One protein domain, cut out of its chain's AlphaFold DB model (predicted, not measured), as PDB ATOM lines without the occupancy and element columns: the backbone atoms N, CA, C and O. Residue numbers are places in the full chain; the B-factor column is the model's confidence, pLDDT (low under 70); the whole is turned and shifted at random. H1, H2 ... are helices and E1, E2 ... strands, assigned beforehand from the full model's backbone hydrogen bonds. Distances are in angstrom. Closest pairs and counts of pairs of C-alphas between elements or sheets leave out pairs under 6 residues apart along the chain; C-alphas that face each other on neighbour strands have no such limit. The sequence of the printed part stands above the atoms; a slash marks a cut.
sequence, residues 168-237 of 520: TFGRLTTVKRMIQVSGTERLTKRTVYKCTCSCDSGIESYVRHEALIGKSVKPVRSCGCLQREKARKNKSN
ATOM      1  N   THR A 168     182.903 167.066 163.621       90.75
ATOM      2  CA  THR A 168     181.482 166.867 163.319       90.75
ATOM      3  C   THR A 168     181.210 166.826 161.810       90.75
ATOM      4  O   THR A 168     181.621 167.683 161.029       90.75
ATOM      5  N   PHE A 169     180.470 165.810 161.369       89.88
ATOM      6  CA  PHE A 169     180.085 165.571 159.980       89.88
ATOM      7  C   PHE A 169     178.567 165.428 159.879       89.88
ATOM      8  O   PHE A 169     178.005 164.329 159.916       89.88
ATOM      9  N   GLY A 170     177.879 166.555 159.700       91.06
ATOM     10  CA  GLY A 170     176.420 166.583 159.791       91.06
ATOM     11  C   GLY A 170     175.988 166.332 161.232       91.06
ATOM     12  O   GLY A 170     176.328 167.112 162.106       91.06
ATOM     13  N   ARG A 171     175.263 165.238 161.481       91.56
ATOM     14  CA  ARG A 171     174.858 164.818 162.832       91.56
ATOM     15  C   ARG A 171     175.839 163.857 163.496       91.56
ATOM     16  O   ARG A 171     175.580 163.439 164.614       91.56
ATOM     17  N   LEU A 172     176.894 163.434 162.802       93.44
ATOM     18  CA  LEU A 172     177.884 162.518 163.366       93.44
ATOM     19  C   LEU A 172     179.021 163.292 164.016       93.44
ATOM     20  O   LEU A 172     179.577 164.170 163.369       93.44
ATOM     21  N   THR A 173     179.417 162.897 165.216       93.25
ATOM     22  CA  THR A 173     180.648 163.343 165.873       93.25
ATOM     23  C   THR A 173     181.571 162.143 166.003       93.25
ATOM     24  O   THR A 173     181.175 161.098 166.520       93.25
ATOM     25  N   THR A 174     182.787 162.243 165.485       92.88
ATOM     26  CA  THR A 174     183.797 161.180 165.576       92.88
ATOM     27  C   THR A 174     184.360 161.100 166.997       92.88
ATOM     28  O   THR A 174     184.745 162.099 167.594       92.88
ATOM     29  N   VAL A 175     184.437 159.890 167.544       92.31
ATOM     30  CA  VAL A 175     184.891 159.632 168.921       92.31
ATOM     31  C   VAL A 175     186.260 158.974 168.941       92.31
ATOM     32  O   VAL A 175     187.102 159.316 169.762       92.31
ATOM     33  N   LYS A 176     186.482 157.982 168.070       91.94
ATOM     34  CA  LYS A 176     187.714 157.189 168.090       91.94
ATOM     35  C   LYS A 176     188.055 156.632 166.718       91.94
ATOM     36  O   LYS A 176     187.208 156.019 166.064       91.94
ATOM     37  N   ARG A 177     189.317 156.784 166.319       89.81
ATOM     38  CA  ARG A 177     189.903 156.140 165.138       89.81
ATOM     39  C   ARG A 177     190.203 154.659 165.401       89.81
ATOM     40  O   ARG A 177     190.730 154.292 166.446       89.81
ATOM     41  N   MET A 178     189.902 153.805 164.427       87.06
ATOM     42  CA  MET A 178     190.092 152.353 164.471       87.06
ATOM     43  C   MET A 178     190.618 151.831 163.127       87.06
ATOM     44  O   MET A 178     190.386 152.426 162.070       87.06
ATOM     45  N   ILE A 179     191.316 150.695 163.144       81.81
ATOM     46  CA  ILE A 179     191.730 149.981 161.930       81.81
ATOM     47  C   ILE A 179     190.891 148.714 161.831       81.81
ATOM     48  O   ILE A 179     191.003 147.829 162.672       81.81
ATOM     49  N   GLN A 180     190.057 148.625 160.798       74.38
ATOM     50  CA  GLN A 180     189.320 147.411 160.486       74.38
ATOM     51  C   GLN A 180     190.127 146.576 159.491       74.38
ATOM     52  O   GLN A 180     190.589 147.077 158.461       74.38
ATOM     53  N   VAL A 181     190.285 145.296 159.812       68.69
ATOM     54  CA  VAL A 181     190.906 144.287 158.954       68.69
ATOM     55  C   VAL A 181     189.784 143.400 158.422       68.69
ATOM     56  O   VAL A 181     188.977 142.906 159.204       68.69
ATOM     57  N   SER A 182     189.685 143.233 157.103       56.00
ATOM     58  CA  SER A 182     188.655 142.382 156.491       56.00
ATOM     59  C   SER A 182     189.241 141.444 155.436       56.00
ATOM     60  O   SER A 182     189.881 141.932 154.503       56.00
ATOM     61  N   GLY A 183     188.905 140.153 155.540       51.06
ATOM     62  CA  GLY A 183     188.894 139.187 154.436       51.06
ATOM     63  C   GLY A 183     190.202 138.451 154.130       51.06
ATOM     64  O   GLY A 183     191.284 139.027 154.173       51.06
ATOM     65  N   THR A 184     190.029 137.169 153.816       53.72
ATOM     66  CA  THR A 184     190.993 136.084 153.606       53.72
ATOM     67  C   THR A 184     192.001 136.337 152.473       53.72
ATOM     68  O   THR A 184     191.733 137.053 151.511       53.72
ATOM     69  N   GLU A 185     193.198 135.765 152.637       49.97
ATOM     70  CA  GLU A 185     194.368 135.745 151.729       49.97
ATOM     71  C   GLU A 185     195.083 137.075 151.424       49.97
ATOM     72  O   GLU A 185     196.299 137.076 151.234       49.97
ATOM     73  N   ARG A 186     194.406 138.232 151.447       48.75
ATOM     74  CA  ARG A 186     195.068 139.552 151.363       48.75
ATOM     75  C   ARG A 186     194.491 140.539 152.376       48.75
ATOM     76  O   ARG A 186     193.444 141.142 152.154       48.75
ATOM     77  N   LEU A 187     195.240 140.765 153.459       47.56
ATOM     78  CA  LEU A 187     194.922 141.725 154.521       47.56
ATOM     79  C   LEU A 187     194.764 143.148 153.958       47.56
ATOM     80  O   LEU A 187     195.746 143.844 153.697       47.56
ATOM     81  N   THR A 188     193.525 143.624 153.816       56.84
ATOM     82  CA  THR A 188     193.254 145.040 153.529       56.84
ATOM     83  C   THR A 188     192.945 145.778 154.833       56.84
ATOM     84  O   THR A 188     191.895 145.589 155.441       56.84
ATOM     85  N   LYS A 189     193.884 146.620 155.292       67.00
ATOM     86  CA  LYS A 189     193.692 147.505 156.454       67.00
ATOM     87  C   LYS A 189     192.921 148.749 156.015       67.00
ATOM     88  O   LYS A 189     193.361 149.454 155.107       67.00
ATOM     89  N   ARG A 190     191.780 149.039 156.646       77.44
ATOM     90  CA  ARG A 190     190.971 150.241 156.371       77.44
ATOM     91  C   ARG A 190     190.756 151.044 157.644       77.44
ATOM     92  O   ARG A 190     190.464 150.472 158.688       77.44
ATOM     93  N   THR A 191     190.862 152.371 157.567       85.00
ATOM     94  CA  THR A 191     190.553 153.230 158.719       85.00
ATOM     95  C   THR A 191     189.060 153.523 158.826       85.00
ATOM     96  O   THR A 191     188.416 153.974 157.871       85.00
ATOM     97  N   VAL A 192     188.532 153.300 160.025       88.69
ATOM     98  CA  VAL A 192     187.136 153.493 160.415       88.69
ATOM     99  C   VAL A 192     187.103 154.351 161.675       88.69
ATOM    100  O   VAL A 192     187.983 154.233 162.519       88.69
ATOM    101  N   TYR A 193     186.108 155.218 161.808       92.38
ATOM    102  CA  TYR A 193     185.860 155.999 163.012       92.38
ATOM    103  C   TYR A 193     184.580 155.515 163.684       92.38
ATOM    104  O   TYR A 193     183.535 155.406 163.035       92.38
ATOM    105  N   LYS A 194     184.659 155.262 164.991       93.31
ATOM    106  CA  LYS A 194     183.483 155.190 165.857       93.31
ATOM    107  C   LYS A 194     182.925 156.603 165.995       93.31
ATOM    108  O   LYS A 194     183.678 157.525 166.301       93.31
ATOM    109  N   CYS A 195     181.633 156.771 165.751       93.44
ATOM    110  CA  CYS A 195     180.944 158.055 165.762       93.44
ATOM    111  C   CYS A 195     179.698 157.982 166.653       93.44
ATOM    112  O   CYS A 195     178.956 156.998 166.583       93.44
ATOM    113  N   THR A 196     179.428 159.035 167.422       93.06
ATOM    114  CA  THR A 196     178.106 159.285 168.012       93.06
ATOM    115  C   THR A 196     177.258 160.099 167.046       93.06
ATOM    116  O   THR A 196     177.779 160.799 166.178       93.06
ATOM    117  N   CYS A 197     175.937 159.987 167.155       92.12
ATOM    118  CA  CYS A 197     175.014 160.782 166.357       92.12
ATOM    119  C   CYS A 197     174.185 161.685 167.268       92.12
ATOM    120  O   CYS A 197     173.664 161.211 168.270       92.12
ATOM    121  N   SER A 198     173.980 162.943 166.879       90.44
ATOM    122  CA  SER A 198     173.209 163.952 167.624       90.44
ATOM    123  C   SER A 198     171.688 163.717 167.620       90.44
ATOM    124  O   SER A 198     170.915 164.664 167.724       90.44
ATOM    125  N   CYS A 199     171.235 162.491 167.368       86.12
ATOM    126  CA  CYS A 199     169.820 162.136 167.385       86.12
ATOM    127  C   CYS A 199     169.540 161.182 168.541       86.12
ATOM    128  O   CYS A 199     170.397 160.368 168.882       86.12
ATOM    129  N   ASP A 200     168.299 161.182 169.009       80.69
ATOM    130  CA  ASP A 200     167.850 160.486 170.225       80.69
ATOM    131  C   ASP A 200     167.994 158.956 170.176       80.69
ATOM    132  O   ASP A 200     167.804 158.271 171.170       80.69
ATOM    133  N   SER A 201     168.351 158.387 169.019       75.56
ATOM    134  CA  SER A 201     168.497 156.937 168.864       75.56
ATOM    135  C   SER A 201     169.667 156.322 169.641       75.56
ATOM    136  O   SER A 201     169.719 155.104 169.733       75.56
ATOM    137  N   GLY A 202     170.649 157.110 170.104       67.31
ATOM    138  CA  GLY A 202     171.812 156.594 170.848       67.31
ATOM    139  C   GLY A 202     172.727 155.617 170.083       67.31
ATOM    140  O   GLY A 202     173.663 155.074 170.658       67.31
ATOM    141  N   ILE A 203     172.483 155.378 168.787       77.56
ATOM    142  CA  ILE A 203     173.196 154.367 167.992       77.56
ATOM    143  C   ILE A 203     174.637 154.806 167.712       77.56
ATOM    144  O   ILE A 203     174.880 155.798 167.014       77.56
ATOM    145  N   GLU A 204     175.586 153.986 168.153       83.38
ATOM    146  CA  GLU A 204     176.988 154.084 167.756       83.38
ATOM    147  C   GLU A 204     177.159 153.681 166.287       83.38
ATOM    148  O   GLU A 204     176.702 152.626 165.846       83.38
ATOM    149  N   SER A 205     177.813 154.531 165.496       85.69
ATOM    150  CA  SER A 205     178.020 154.298 164.063       85.69
ATOM    151  C   SER A 205     179.498 154.144 163.733       85.69
ATOM    152  O   SER A 205     180.316 154.965 164.134       85.69
ATOM    153  N   TYR A 206     179.840 153.134 162.936       91.19
ATOM    154  CA  TYR A 206     181.205 152.893 162.465       91.19
ATOM    155  C   TYR A 206     181.322 153.334 161.009       91.19
ATOM    156  O   TYR A 206     180.749 152.721 160.107       91.19
ATOM    157  N   VAL A 207     182.038 154.432 160.766       89.31
ATOM    158  CA  VAL A 207     182.078 155.088 159.454       89.31
ATOM    159  C   VAL A 207     183.504 155.133 158.923       89.31
ATOM    160  O   VAL A 207     184.434 155.544 159.610       89.31
ATOM    161  N   ARG A 208     183.703 154.711 157.671       88.69
ATOM    162  CA  ARG A 208     185.015 154.780 157.007       88.69
ATOM    163  C   ARG A 208     185.476 156.231 156.868       88.69
ATOM    164  O   ARG A 208     184.672 157.084 156.497       88.69
ATOM    165  N   HIS A 209     186.775 156.476 157.034       87.31
ATOM    166  CA  HIS A 209     187.384 157.802 156.858       87.31
ATOM    167  C   HIS A 209     186.953 158.480 155.540       87.31
ATOM    168  O   HIS A 209     186.439 159.595 155.540       87.31
ATOM    169  N   GLU A 210     187.047 157.765 154.414       84.38
ATOM    170  CA  GLU A 210     186.668 158.264 153.079       84.38
ATOM    171  C   GLU A 210     185.196 158.692 152.966       84.38
ATOM    172  O   GLU A 210     184.865 159.564 152.160       84.38
ATOM    173  N   ALA A 211     184.316 158.073 153.760       87.56
ATOM    174  CA  ALA A 211     182.887 158.354 153.773       87.56
ATOM    175  C   ALA A 211     182.522 159.558 154.650       87.56
ATOM    176  O   ALA A 211     181.482 160.165 154.413       87.56
ATOM    177  N   LEU A 212     183.368 159.943 155.607       88.50
ATOM    178  CA  LEU A 212     183.197 161.183 156.373       88.50
ATOM    179  C   LEU A 212     183.589 162.401 155.524       88.50
ATOM    180  O   LEU A 212     182.823 163.358 155.410       88.50
ATOM    181  N   ILE A 213     184.731 162.318 154.834       85.75
ATOM    182  CA  ILE A 213     185.290 163.430 154.041       85.75
ATOM    183  C   ILE A 213     184.756 163.519 152.601       85.75
ATOM    184  O   ILE A 213     185.014 164.498 151.908       85.75
ATOM    185  N   GLY A 214     184.033 162.501 152.117       79.19
ATOM    186  CA  GLY A 214     183.350 162.526 150.815       79.19
ATOM    187  C   GLY A 214     184.260 162.491 149.578       79.19
ATOM    188  O   GLY A 214     183.835 162.929 148.511       79.19
ATOM    189  N   LYS A 215     185.497 161.984 149.687       66.19
ATOM    190  CA  LYS A 215     186.478 161.997 148.576       66.19
ATOM    191  C   LYS A 215     186.175 160.989 147.453       66.19
ATOM    192  O   LYS A 215     186.404 161.312 146.291       66.19
ATOM    193  N   SER A 216     185.660 159.798 147.780       60.31
ATOM    194  CA  SER A 216     185.485 158.691 146.808       60.31
ATOM    195  C   SER A 216     184.146 157.956 146.913       60.31
ATOM    196  O   SER A 216     183.851 157.076 146.107       60.31
ATOM    197  N   VAL A 217     183.330 158.295 147.910       75.44
ATOM    198  CA  VAL A 217     182.026 157.677 148.172       75.44
ATOM    199  C   VAL A 217     181.048 158.740 148.666       75.44
ATOM    200  O   VAL A 217     181.455 159.805 149.131       75.44
ATOM    201  N   LYS A 218     179.743 158.454 148.569       83.06
ATOM    202  CA  LYS A 218     178.698 159.354 149.066       83.06
ATOM    203  C   LYS A 218     178.931 159.651 150.557       83.06
ATOM    204  O   LYS A 218     179.074 158.698 151.325       83.06
ATOM    205  N   PRO A 219     178.945 160.931 150.971       88.88
ATOM    206  CA  PRO A 219     179.267 161.280 152.343       88.88
ATOM    207  C   PRO A 219     178.190 160.791 153.312       88.88
ATOM    208  O   PRO A 219     176.990 160.963 153.071       88.88
ATOM    209  N   VAL A 220     178.627 160.206 154.422       91.69
ATOM    210  CA  VAL A 220     177.769 159.754 155.519       91.69
ATOM    211  C   VAL A 220     177.709 160.871 156.553       91.69
ATOM    212  O   VAL A 220     178.731 161.326 157.051       91.69
ATOM    213  N   ARG A 221     176.494 161.355 156.832       92.00
ATOM    214  CA  ARG A 221     176.249 162.556 157.655       92.00
ATOM    215  C   ARG A 221     175.351 162.300 158.871       92.00
ATOM    216  O   ARG A 221     174.913 163.239 159.520       92.00
ATOM    217  N   SER A 222     174.978 161.045 159.115       92.12
ATOM    218  CA  SER A 222     174.127 160.616 160.237       92.12
ATOM    219  C   SER A 222     174.225 159.102 160.421       92.12
ATOM    220  O   SER A 222     174.615 158.417 159.475       92.12
ATOM    221  N   CYS A 223     173.741 158.572 161.547       90.44
ATOM    222  CA  CYS A 223     173.549 157.130 161.782       90.44
ATOM    223  C   CYS A 223     172.431 156.491 160.917       90.44
ATOM    224  O   CYS A 223     171.933 155.407 161.213       90.44
ATOM    225  N   GLY A 224     171.954 157.193 159.882       87.31
ATOM    226  CA  GLY A 224     170.786 156.827 159.076       87.31
ATOM    227  C   GLY A 224     169.493 157.543 159.482       87.31
ATOM    228  O   GLY A 224     168.504 157.470 158.751       87.31
ATOM    229  N   CYS A 225     169.481 158.302 160.586       90.12
ATOM    230  CA  CYS A 225     168.294 159.043 161.036       90.12
ATOM    231  C   CYS A 225     167.779 160.045 159.988       90.12
ATOM    232  O   CYS A 225     166.578 160.093 159.733       90.12
ATOM    233  N   LEU A 226     168.674 160.731 159.267       88.31
ATOM    234  CA  LEU A 226     168.286 161.641 158.181       88.31
ATOM    235  C   LEU A 226     167.544 160.928 157.038       88.31
ATOM    236  O   LEU A 226     166.692 161.524 156.382       88.31
ATOM    237  N   GLN A 227     167.866 159.659 156.766       85.81
ATOM    238  CA  GLN A 227     167.146 158.867 155.762       85.81
ATOM    239  C   GLN A 227     165.768 158.440 156.281       85.81
ATOM    240  O   GLN A 227     164.797 158.528 155.529       85.81
ATOM    241  N   ARG A 228     165.661 158.058 157.561       85.50
ATOM    242  CA  ARG A 228     164.381 157.717 158.207       85.50
ATOM    243  C   ARG A 228     163.419 158.911 158.246       85.50
ATOM    244  O   ARG A 228     162.256 158.768 157.882       85.50
ATOM    245  N   GLU A 229     163.908 160.102 158.584       85.75
ATOM    246  CA  GLU A 229     163.114 161.342 158.579       85.75
ATOM    247  C   GLU A 229     162.583 161.688 157.186       85.75
ATOM    248  O   GLU A 229     161.400 161.996 157.022       85.75
ATOM    249  N   LYS A 230     163.440 161.588 156.161       83.81
ATOM    250  CA  LYS A 230     163.034 161.793 154.764       83.81
ATOM    251  C   LYS A 230     161.989 160.773 154.324       83.81
ATOM    252  O   LYS A 230     161.023 161.150 153.670       83.81
ATOM    253  N   ALA A 231     162.140 159.505 154.705       78.81
ATOM    254  CA  ALA A 231     161.140 158.480 154.423       78.81
ATOM    255  C   ALA A 231     159.791 158.796 155.096       78.81
ATOM    256  O   ALA A 231     158.751 158.656 154.454       78.81
ATOM    257  N   ARG A 232     159.796 159.302 156.340       77.62
ATOM    258  CA  ARG A 232     158.577 159.712 157.059       77.62
ATOM    259  C   ARG A 232     157.877 160.899 156.386       77.62
ATOM    260  O   ARG A 232     156.676 160.822 156.158       77.62
ATOM    261  N   LYS A 233     158.624 161.941 155.994       71.88
ATOM    262  CA  LYS A 233     158.091 163.089 155.225       71.88
ATOM    263  C   LYS A 233     157.573 162.691 153.839       71.88
ATOM    264  O   LYS A 233     156.583 163.226 153.364       71.88
ATOM    265  N   ASN A 234     158.213 161.731 153.178       68.00
ATOM    266  CA  ASN A 234     157.722 161.243 151.889       68.00
ATOM    267  C   ASN A 234     156.444 160.404 152.035       68.00
ATOM    268  O   ASN A 234     155.633 160.385 151.115       68.00
ATOM    269  N   LYS A 235     156.234 159.747 153.185       61.69
ATOM    270  CA  LYS A 235     154.996 159.011 153.478       61.69
ATOM    271  C   LYS A 235     153.792 159.952 153.621       61.69
ATOM    272  O   LYS A 235     152.717 159.595 153.157       61.69
ATOM    273  N   SER A 236     153.972 161.153 154.179       59.34
ATOM    274  CA  SER A 236     152.905 162.168 154.264       59.34
ATOM    275  C   SER A 236     152.556 162.818 152.918       59.34
ATOM    276  O   SER A 236     151.486 163.394 152.796       59.34
ATOM    277  N   ASN A 237     153.414 162.690 151.899       58.56
ATOM    278  CA  ASN A 237     153.158 163.191 150.539       58.56
ATOM    279  C   ASN A 237     152.497 162.141 149.621       58.56
ATOM    280  O   ASN A 237     152.417 162.328 148.405       58.56
TER     281      ASN A 237
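What this domain is: This is residues 168 to 237 of the 520 residues of an uncharacterized protein of Chlamydiae bacterium (UniProt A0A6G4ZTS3). A long, twisted hairpin of E1 and E2, with the short strand E3 beside E2, makes one sheet; the short helix H1 packs on this sheet, and helix H2 sticks out as an arm with residues 227 to 237 standing free. The closed end of the hairpin and the far end of H2 lie at opposite ends of a rod-like outline of 49 by 23 by 21 A, to whose length the arm adds. The printed part has 70 residues, with three named strands followed by two named helices, in the order E1 E2 E3 H1 H2. The sheet has the order E1 - E2 - E3, all antiparallel, and the class is mixed, helices and strands. The whole is loose, with a radius of gyration of the C-alphas of 14.4 A.

Where its parts are: Residues 168 to 169 form a short antiparallel pairing with residues 172 to 173 of E1. E1, residues 172 to 182, begins at C-alpha 172 (177.884, 162.518, 163.366), spans 23.8 A and bends by 84 degrees at residue 175. E2, residues 188 to 197, spans 27.3 A. E3, residues 205 to 208, spans 9.9 A. H1, residues 209 to 213, spans 6.6 A. H2, residues 225 to 236, spans 17.1 A, from C-alpha 225 (168.294, 159.043, 161.036) to C-alpha 236 (152.905, 162.168, 154.264).

How they stand to each other: E1, E2 and E3 form a meander, each strand the antiparallel neighbour of the one before. E1 and E2 are a hairpin, their directions at 155 degrees, with N 173 and O 196 at 2.8 A and N 180 and O 190 at 2.8 A, both within hydrogen-bond range. E2 and E3 are also a hairpin, at 141 degrees, with N 193 and O 207 at 2.8 A. E1 and E3 are the edge strands. The sheet is only just strongly twisted, its C-alphas lying up to 4.1 A off the best plane. H1 is on the sheet at a height over the sheet of 4.7 A, over none of the strands; the closest C-alphas of E2 and H1, those of Val 192 and His 209, are 5.6 A apart. H2 is not on the sheet and is apart from H1. In H1 and H2 every O i to N i+4 pair is within hydrogen-bond range.

The domain as a whole: The C-alphas of Glu 185 and Asn 237, the two farthest apart, are 49.5 A apart. Without residues 227 to 237 the body spans 40 by 23 by 16 A. The printed part has no cut. The link from H1 to H2, 11 residues, is long. The mean pLDDT of the printed part is 80.4; residues 181 to 189, 202, 215 to 216 and 234 to 237 are under 70.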